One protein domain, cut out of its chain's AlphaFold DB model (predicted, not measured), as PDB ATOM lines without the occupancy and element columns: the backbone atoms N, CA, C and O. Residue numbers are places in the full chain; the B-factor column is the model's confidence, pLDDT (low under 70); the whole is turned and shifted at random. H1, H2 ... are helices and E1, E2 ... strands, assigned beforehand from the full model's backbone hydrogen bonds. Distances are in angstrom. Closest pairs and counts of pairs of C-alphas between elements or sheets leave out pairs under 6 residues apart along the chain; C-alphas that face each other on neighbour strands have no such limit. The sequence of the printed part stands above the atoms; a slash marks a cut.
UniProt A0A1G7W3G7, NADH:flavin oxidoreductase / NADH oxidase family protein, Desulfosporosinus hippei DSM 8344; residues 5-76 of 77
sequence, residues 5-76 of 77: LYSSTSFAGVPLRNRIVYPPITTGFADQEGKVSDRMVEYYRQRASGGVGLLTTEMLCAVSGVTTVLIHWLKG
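Overview. This is residues 5 to 76 of the 77 residues of the protein "NADH:flavin oxidoreductase / NADH oxidase family protein" of Desulfosporosinus hippei DSM 8344 (UniProt A0A1G7W3G7). Little regular structure, mostly loops: residues 17 to 37 run from a small hairpin, E1 and E2, toward the far end, H1 folds back alongside, and residues 50 to 66 run out again to H2. The 72 printed residues hold two named strands, then two named helices; the class is mixed, with only 26 residues in named elements. The whole is loose, radius of gyration of the C-alphas 15.2 A, spanning 45 by 23 by 19 A.

Arrangement. E1, residues 9 to 11, and E2, residues 14 to 16, form an antiparallel hairpin; N 9 and O 16, 3.0 A apart, are within hydrogen-bond range. Residues 21 to 22 pair parallel with residues 54 to 55. H1, residues 38 to 49, is apart from H2, residues 67 to 74. In H2 every O i to N i+4 pair is within hydrogen-bond range, in H1 7 of 8.

Along the chain. E1 begins at C-alpha 9 (257.254, 287.344, 226.193). H1 is 16.3 A long; H2, 11.2 A, ends at C-alpha 74 (241.539, 308.680, 255.127).

Size, cuts and confidence. The C-alphas farthest apart, Ser 7 and Gly 76, are 45.8 A apart. The printed part has no cut. The links E2 to H1 and H1 to H2 are long. Residues 64 to 76 have pLDDT under 70.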
ATOM      1  N   LEU A   5     249.255 291.466 221.609       97.06
ATOM      2  CA  LEU A   5     248.850 291.573 223.014       97.06
ATOM      3  C   LEU A   5     248.818 290.204 223.713       97.06
ATOM      4  O   LEU A   5     249.201 290.093 224.876       97.06
ATOM      5  N   TYR A   6     248.399 289.164 222.990       97.00
ATOM      6  CA  TYR A   6     248.241 287.805 223.515       97.00
ATOM      7  C   TYR A   6     249.463 286.909 223.277       97.00
ATOM      8  O   TYR A   6     249.430 285.740 223.652       97.00
ATOM      9  N   SER A   7     250.532 287.424 222.661       97.50
ATOM     10  CA  SER A   7     251.754 286.648 222.449       97.50
ATOM     11  C   SER A   7     252.628 286.618 223.699       97.50
ATOM     12  O   SER A   7     252.717 287.599 224.442       97.50
ATOM     13  N   SER A   8     253.297 285.490 223.927       97.38
ATOM     14  CA  SER A   8     254.213 285.320 225.053       97.38
ATOM     15  C   SER A   8     255.427 286.246 224.956       97.38
ATOM     16  O   SER A   8     255.862 286.641 223.869       97.38
ATOM     17  N   THR A   9     256.016 286.564 226.104       97.06
ATOM     18  CA  THR A   9     257.254 287.344 226.193       97.06
ATOM     19  C   THR A   9     258.072 286.929 227.418       97.06
ATOM     20  O   THR A   9     257.664 286.039 228.158       97.06
ATOM     21  N   SER A  10     259.236 287.538 227.622       97.38
ATOM     22  CA  SER A  10     260.042 287.376 228.832       97.38
ATOM     23  C   SER A  10     260.303 288.751 229.427       97.38
ATOM     24  O   SER A  10     260.618 289.693 228.698       97.38
ATOM     25  N   PHE A  11     260.160 288.867 230.742       95.75
ATOM     26  CA  PHE A  11     260.457 290.084 231.485       95.75
ATOM     27  C   PHE A  11     261.371 289.735 232.656       95.75
ATOM     28  O   PHE A  11     261.026 288.888 233.474       95.75
ATOM     29  N   ALA A  12     262.555 290.353 232.710       95.19
ATOM     30  CA  ALA A  12     263.581 290.060 233.718       95.19
ATOM     31  C   ALA A  12     263.904 288.552 233.871       95.19
ATOM     32  O   ALA A  12     264.166 288.070 234.967       95.19
ATOM     33  N   GLY A  13     263.860 287.791 232.770       96.44
ATOM     34  CA  GLY A  13     264.094 286.341 232.773       96.44
ATOM     35  C   GLY A  13     262.874 285.486 233.134       96.44
ATOM     36  O   GLY A  13     262.951 284.264 233.034       96.44
ATOM     37  N   VAL A  14     261.738 286.095 233.492       96.25
ATOM     38  CA  VAL A  14     260.486 285.388 233.794       96.25
ATOM     39  C   VAL A  14     259.621 285.289 232.533       96.25
ATOM     40  O   VAL A  14     259.287 286.322 231.942       96.25
ATOM     41  N   PRO A  15     259.223 284.078 232.101       97.62
ATOM     42  CA  PRO A  15     258.328 283.912 230.965       97.62
ATOM     43  C   PRO A  15     256.905 284.364 231.319       97.62
ATOM     44  O   PRO A  15     256.323 283.919 232.306       97.62
ATOM     45  N   LEU A  16     256.323 285.213 230.474       97.94
ATOM     46  CA  LEU A  16     254.949 285.697 230.583       97.94
ATOM     47  C   LEU A  16     254.114 285.150 229.425       97.94
ATOM     48  O   LEU A  16     254.521 285.194 228.261       97.94
ATOM     49  N   ARG A  17     252.906 284.670 229.734       96.88
ATOM     50  CA  ARG A  17     251.992 284.065 228.748       96.88
ATOM     51  C   ARG A  17     251.401 285.062 227.745       96.88
ATOM     52  O   ARG A  17     250.935 284.646 226.692       96.88
ATOM     53  N   ASN A  18     251.373 286.346 228.093       97.81
ATOM     54  CA  ASN A  18     250.896 287.452 227.265       97.81
ATOM     55  C   ASN A  18     251.466 288.783 227.787       97.81
ATOM     56  O   ASN A  18     252.227 288.801 228.757       97.81
ATOM     57  N   ARG A  19     251.093 289.895 227.147       97.75
ATOM     58  CA  ARG A  19     251.574 291.249 227.469       97.75
ATOM     59  C   ARG A  19     250.583 292.056 228.315       97.75
ATOM     60  O   ARG A  19     250.658 293.281 228.340       97.75
ATOM     61  N   ILE A  20     249.634 291.387 228.968       97.56
ATOM     62  CA  ILE A  20     248.599 292.026 229.785       97.56
ATOM     63  C   ILE A  20     249.105 292.111 231.226       97.56
ATOM     64  O   ILE A  20     249.387 291.087 231.850       97.56
ATOM     65  N   VAL A  21     249.193 293.330 231.751       97.19
ATOM     66  CA  VAL A  21     249.638 293.606 233.120       97.19
ATOM     67  C   VAL A  21     248.467 294.139 233.934       97.19
ATOM     68  O   VAL A  21     247.800 295.082 233.508       97.19
ATOM     69  N   TYR A  22     248.226 293.559 235.108       97.62
ATOM     70  CA  TYR A  22     247.321 294.144 236.092       97.62
ATOM     71  C   TYR A  22     248.073 295.183 236.939       97.62
ATOM     72  O   TYR A  22     249.084 294.826 237.555       97.62
ATOM     73  N   PRO A  23     247.622 296.448 236.968       96.94
ATOM     74  CA  PRO A  23     248.316 297.515 237.681       96.94
ATOM     75  C   PRO A  23     248.141 297.401 239.207       96.94
ATOM     76  O   PRO A  23     247.206 296.748 239.672       96.94
ATOM     77  N   PRO A  24     248.993 298.081 240.000       95.25
ATOM     78  CA  PRO A  24     248.792 298.195 241.442       95.25
ATOM     79  C   PRO A  24     247.531 299.024 241.744       95.25
ATOM     80  O   PRO A  24     247.426 300.177 241.325       95.25
ATOM     81  N   ILE A  25     246.574 298.447 242.478       93.69
ATOM     82  CA  ILE A  25     245.315 299.102 242.876       93.69
ATOM     83  C   ILE A  25     245.087 298.875 244.368       93.69
ATOM     84  O   ILE A  25     244.922 297.733 244.780       93.69
ATOM     85  N   THR A  26     245.033 299.945 245.164       91.31
ATOM     86  CA  THR A  26     244.714 299.868 246.600       91.31
ATOM     87  C   THR A  26     243.300 299.350 246.817       91.31
ATOM     88  O   THR A  26     242.336 299.936 246.325       91.31
ATOM     89  N   THR A  27     243.175 298.251 247.563       92.88
ATOM     90  CA  THR A  27     241.892 297.560 247.763       92.88
ATOM     91  C   THR A  27     241.270 297.853 249.120       92.88
ATOM     92  O   THR A  27     240.051 297.771 249.272       92.88
ATOM     93  N   GLY A  28     242.101 298.167 250.118       91.06
ATOM     94  CA  GLY A  28     241.658 298.272 251.508       91.06
ATOM     95  C   GLY A  28     241.234 296.926 252.106       91.06
ATOM     96  O   GLY A  28     240.469 296.905 253.067       91.06
ATOM     97  N   PHE A  29     241.684 295.802 251.534       95.00
ATOM     98  CA  PHE A  29     241.349 294.459 252.022       95.00
ATOM     99  C   PHE A  29     242.339 293.906 253.042       95.00
ATOM    100  O   PHE A  29     242.158 292.774 253.476       95.00
ATOM    101  N   ALA A  30     243.370 294.656 253.429       91.31
ATOM    102  CA  ALA A  30     244.237 294.247 254.528       91.31
ATOM    103  C   ALA A  30     243.437 294.070 255.835       91.31
ATOM    104  O   ALA A  30     242.370 294.670 256.002       91.31
ATOM    105  N   ASP A  31     243.931 293.231 256.747       90.00
ATOM    106  CA  ASP A  31     243.351 293.114 258.091       90.00
ATOM    107  C   ASP A  31     243.616 294.373 258.945       90.00
ATOM    108  O   ASP A  31     244.186 295.363 258.474       90.00
ATOM    109  N   GLN A  32     243.162 294.370 260.203       86.31
ATOM    110  CA  GLN A  32     243.299 295.535 261.092       86.31
ATOM    111  C   GLN A  32     244.766 295.853 261.415       86.31
ATOM    112  O   GLN A  32     245.107 296.998 261.714       86.31
ATOM    113  N   GLU A  33     245.645 294.863 261.297       85.44
ATOM    114  CA  GLU A  33     247.085 294.976 261.494       85.44
ATOM    115  C   GLU A  33     247.817 295.359 260.194       85.44
ATOM    116  O   GLU A  33     249.039 295.545 260.194       85.44
ATOM    117  N   GLY A  34     247.087 295.508 259.084       84.56
ATOM    118  CA  GLY A  34     247.632 295.847 257.777       84.56
ATOM    119  C   GLY A  34     248.300 294.678 257.053       84.56
ATOM    120  O   GLY A  34     249.102 294.916 256.147       84.56
ATOM    121  N   LYS A  35     248.014 293.434 257.443       88.62
ATOM    122  CA  LYS A  35     248.542 292.226 256.803       88.62
ATOM    123  C   LYS A  35     247.619 291.745 255.687       88.62
ATOM    124  O   LYS A  35     246.461 292.145 255.562       88.62
ATOM    125  N   VAL A  36     248.166 290.862 254.855       92.56
ATOM    126  CA  VAL A  36     247.421 290.185 253.791       92.56
ATOM    127  C   VAL A  36     246.291 289.365 254.412       92.56
ATOM    128  O   VAL A  36     246.546 288.498 255.243       92.56
ATOM    129  N   SER A  37     245.058 289.615 253.978       94.81
ATOM    130  CA  SER A  37     243.878 288.844 254.383       94.81
ATOM    131  C   SER A  37     243.465 287.829 253.314       94.81
ATOM    132  O   SER A  37     243.803 287.973 252.135       94.81
ATOM    133  N   ASP A  38     242.626 286.860 253.686       97.75
ATOM    134  CA  ASP A  38     242.035 285.904 252.736       97.75
ATOM    135  C   ASP A  38     241.250 286.597 251.614       97.75
ATOM    136  O   ASP A  38     241.294 286.179 250.454       97.75
ATOM    137  N   ARG A  39     240.576 287.710 251.932       97.19
ATOM    138  CA  ARG A  39     239.846 288.519 250.948       97.19
ATOM    139  C   ARG A  39     240.791 289.136 249.919       97.19
ATOM    140  O   ARG A  39     240.456 289.179 248.736       97.19
ATOM    141  N   MET A  40     241.960 289.604 250.353       96.62
ATOM    142  CA  MET A  40     242.991 290.134 249.459       96.62
ATOM    143  C   MET A  40     243.556 289.032 248.553       96.62
ATOM    144  O   MET A  40     243.696 289.236 247.345       96.62
ATOM    145  N   VAL A  41     243.823 287.846 249.106       97.19
ATOM    146  CA  VAL A  41     244.293 286.690 248.324       97.19
ATOM    147  C   VAL A  41     243.272 286.314 247.251       97.19
ATOM    148  O   VAL A  41     243.630 286.163 246.082       97.19
ATOM    149  N   GLU A  42     241.998 286.198 247.623       98.12
ATOM    150  CA  GLU A  42     240.931 285.857 246.683       98.12
ATOM    151  C   GLU A  42     240.739 286.937 245.612       98.12
ATOM    152  O   GLU A  42     240.578 286.626 244.430       98.12
ATOM    153  N   TYR A  43     240.863 288.212 245.986       96.75
ATOM    154  CA  TYR A  43     240.832 289.313 245.033       96.75
ATOM    155  C   TYR A  43     241.884 289.144 243.930       96.75
ATOM    156  O   TYR A  43     241.525 289.201 242.750       96.75
ATOM    157  N   TYR A  44     243.149 288.884 244.279       97.56
ATOM    158  CA  TYR A  44     244.213 288.684 243.289       97.56
ATOM    159  C   TYR A  44     244.078 287.362 242.528       97.56
ATOM    160  O   TYR A  44     244.350 287.334 241.323       97.56
ATOM    161  N   ARG A  45     243.585 286.293 243.173       97.94
ATOM    162  CA  ARG A  45     243.304 285.004 242.517       97.94
ATOM    163  C   ARG A  45     242.343 285.176 241.342       97.94
ATOM    164  O   ARG A  45     242.630 284.673 240.258       97.94
ATOM    165  N   GLN A  46     241.272 285.949 241.515       97.50
ATOM    166  CA  GLN A  46     240.303 286.219 240.445       97.50
ATOM    167  C   GLN A  46     240.921 286.967 239.250       97.50
ATOM    168  O   GLN A  46     240.565 286.713 238.098       97.50
ATOM    169  N   ARG A  47     241.877 287.876 239.494       96.50
ATOM    170  CA  ARG A  47     242.570 288.612 238.418       96.50
ATOM    171  C   ARG A  47     243.550 287.701 237.690       96.50
ATOM    172  O   ARG A  47     243.593 287.715 236.461       96.50
ATOM    173  N   ALA A  48     244.270 286.862 238.433       97.00
ATOM    174  CA  ALA A  48     245.141 285.839 237.867       97.00
ATOM    175  C   ALA A  48     244.355 284.846 236.991       97.00
ATOM    176  O   ALA A  48     244.757 284.579 235.857       97.00
ATOM    177  N   SER A  49     243.192 284.367 237.453       97.62
ATOM    178  CA  SER A  49     242.330 283.474 236.665       97.62
ATOM    179  C   SER A  49     241.753 284.140 235.414       97.62
ATOM    180  O   SER A  49     241.481 283.452 234.434       97.62
ATOM    181  N   GLY A  50     241.631 285.472 235.405       96.25
ATOM    182  CA  GLY A  50     241.255 286.261 234.226       96.25
ATOM    183  C   GLY A  50     242.297 286.254 233.098       96.25
ATOM    184  O   GLY A  50     242.028 286.758 232.011       96.25
ATOM    185  N   GLY A  51     243.475 285.664 233.326       96.25
ATOM    186  CA  GLY A  51     244.470 285.428 232.285       96.25
ATOM    187  C   GLY A  51     245.490 286.548 232.107       96.25
ATOM    188  O   GLY A  51     246.112 286.617 231.049       96.25
ATOM    189  N   VAL A  52     245.694 287.406 233.111       97.56
ATOM    190  CA  VAL A  52     246.790 288.390 233.101       97.56
ATOM    191  C   VAL A  52     248.149 287.685 233.030       97.56
ATOM    192  O   VAL A  52     248.328 286.590 233.567       97.56
ATOM    193  N   GLY A  53     249.104 288.291 232.327       97.25
ATOM    194  CA  GLY A  53     250.465 287.773 232.199       97.25
ATOM    195  C   GLY A  53     251.329 288.117 233.408       97.25
ATOM    196  O   GLY A  53     252.123 287.289 233.838       97.25
ATOM    197  N   LEU A  54     251.134 289.313 233.967       97.56
ATOM    198  CA  LEU A  54     251.809 289.812 235.164       97.56
ATOM    199  C   LEU A  54     250.806 290.575 236.036       97.56
ATOM    200  O   LEU A  54     249.959 291.307 235.519       97.56
ATOM    201  N   LEU A  55     250.907 290.423 237.354       97.12
ATOM    202  CA  LEU A  55     250.083 291.134 238.326       97.12
ATOM    203  C   LEU A  55     250.977 291.854 239.331       97.12
ATOM    204  O   LEU A  55     251.829 291.220 239.951       97.12
ATOM    205  N   THR A  56     250.741 293.149 239.520       95.81
ATOM    206  CA  THR A  56     251.377 293.934 240.582       95.81
ATOM    207  C   THR A  56     250.394 294.102 241.736       95.81
ATOM    208  O   THR A  56     249.241 294.480 241.527       95.81
ATOM    209  N   THR A  57     250.834 293.801 242.957       94.06
ATOM    210  CA  THR A  57     250.028 294.008 244.166       94.06
ATOM    211  C   THR A  57     249.848 295.494 244.463       94.06
ATOM    212  O   THR A  57     250.573 296.343 243.947       94.06
ATOM    213  N   GLU A  58     248.889 295.818 245.322       93.56
ATOM    214  CA  GLU A  58     248.703 297.162 245.858       93.56
ATOM    215  C   GLU A  58     249.920 297.691 246.624       93.56
ATOM    216  O   GLU A  58     250.890 296.973 246.873       93.56
ATOM    217  N   MET A  59     249.865 298.973 246.995       89.88
ATOM    218  CA  MET A  59     250.906 299.611 247.794       89.88
ATOM    219  C   MET A  59     251.083 298.881 249.130       89.88
ATOM    220  O   MET A  59     250.151 298.784 249.924       89.88
ATOM    221  N   LEU A  60     252.308 298.423 249.392       84.19
ATOM    222  CA  LEU A  60     252.694 297.797 250.653       84.19
ATOM    223  C   LEU A  60     253.613 298.738 251.430       84.19
ATOM    224  O   LEU A  60     254.562 299.297 250.877       84.19
ATOM    225  N   CYS A  61     253.347 298.905 252.725       83.44
ATOM    226  CA  CYS A  61     254.281 299.587 253.609       83.44
ATOM    227  C   CYS A  61     255.453 298.646 253.916       83.44
ATOM    228  O   CYS A  61     255.241 297.517 254.355       83.44
ATOM    229  N   ALA A  62     256.689 299.103 253.701       80.69
ATOM    230  CA  ALA A  62     257.888 298.302 253.969       80.69
ATOM    231  C   ALA A  62     258.141 298.074 255.471       80.69
ATOM    232  O   ALA A  62     258.900 297.181 255.842       80.69
ATOM    233  N   VAL A  63     257.515 298.882 256.333       74.31
ATOM    234  CA  VAL A  63     257.636 298.797 257.789       74.31
ATOM    235  C   VAL A  63     256.313 298.341 258.399       74.31
ATOM    236  O   VAL A  63     255.250 298.889 258.103       74.31
ATOM    237  N   SER A  64     256.361 297.332 259.267       62.78
ATOM    238  CA  SER A  64     255.167 296.884 259.986       62.78
ATOM    239  C   SER A  64     254.751 297.927 261.029       62.78
ATOM    240  O   SER A  64     255.607 298.421 261.760       62.78
ATOM    241  N   GLY A  65     253.451 298.214 261.149       57.66
ATOM    242  CA  GLY A  65     252.901 299.037 262.239       57.66
ATOM    243  C   GLY A  65     252.572 300.497 261.899       57.66
ATOM    244  O   GLY A  65     252.079 301.212 262.765       57.66
ATOM    245  N   VAL A  66     252.778 300.949 260.655       55.84
ATOM    246  CA  VAL A  66     252.410 302.319 260.215       55.84
ATOM    247  C   VAL A  66     251.009 302.380 259.577       55.84
ATOM    248  O   VAL A  66     250.442 303.458 259.395       55.84
ATOM    249  N   THR A  67     250.392 301.228 259.298       51.78
ATOM    250  CA  THR A  67     249.106 301.124 258.589       51.78
ATOM    251  C   THR A  67     247.950 301.828 259.309       51.78
ATOM    252  O   THR A  67     247.056 302.371 258.659       51.78
ATOM    253  N   THR A  68     247.998 301.920 260.640       49.75
ATOM    254  CA  THR A  68     246.949 302.580 261.425       49.75
ATOM    255  C   THR A  68     246.854 304.077 261.130       49.75
ATOM    256  O   THR A  68     245.748 304.604 261.102       49.75
ATOM    257  N   VAL A  69     247.966 304.769 260.855       51.19
ATOM    258  CA  VAL A  69     247.978 306.245 260.782       51.19
ATOM    259  C   VAL A  69     247.334 306.766 259.492       51.19
ATOM    260  O   VAL A  69     246.557 307.717 259.540       51.19
ATOM    261  N   LEU A  70     247.587 306.121 258.349       53.56
ATOM    262  CA  LEU A  70     247.031 306.536 257.052       53.56
ATOM    263  C   LEU A  70     245.558 306.143 256.881       53.56
ATOM    264  O   LEU A  70     244.775 306.933 256.355       53.56
ATOM    265  N   ILE A  71     245.154 304.959 257.358       55.94
ATOM    266  CA  ILE A  71     243.748 304.531 257.293       55.94
ATOM    267  C   ILE A  71     242.876 305.384 258.227       55.94
ATOM    268  O   ILE A  71     241.763 305.737 257.839       55.94
ATOM    269  N   HIS A  72     243.365 305.762 259.419       52.62
ATOM    270  CA  HIS A  72     242.640 306.701 260.288       52.62
ATOM    271  C   HIS A  72     242.493 308.085 259.644       52.62
ATOM    272  O   HIS A  72     241.426 308.680 259.743       52.62
ATOM    273  N   TRP A  73     243.528 308.577 258.954       51.25
ATOM    274  CA  TRP A  73     243.470 309.867 258.259       51.25
ATOM    275  C   TRP A  73     242.502 309.868 257.067       51.25
ATOM    276  O   TRP A  73     241.772 310.833 256.880       51.25
ATOM    277  N   LEU A  74     242.443 308.785 256.283       52.47
ATOM    278  CA  LEU A  74     241.539 308.680 255.127       52.47
ATOM    279  C   LEU A  74     240.076 308.400 255.504       52.47
ATOM    280  O   LEU A  74     239.185 308.737 254.734       52.47
ATOM    281  N   LYS A  75     239.815 307.796 256.670       52.16
ATOM    282  CA  LYS A  75     238.453 307.590 257.202       52.16
ATOM    283  C   LYS A  75     237.897 308.809 257.956       52.16
ATOM    284  O   LYS A  75     236.762 308.753 258.418       52.16
ATOM    285  N   GLY A  76     238.699 309.864 258.121       44.12
ATOM    286  CA  GLY A  76     238.320 311.132 258.752       44.12
ATOM    287  C   GLY A  76     237.860 312.222 257.774       44.12
ATOM    288  O   GLY A  76     237.744 313.373 258.190       44.12
TER     289      GLY A  76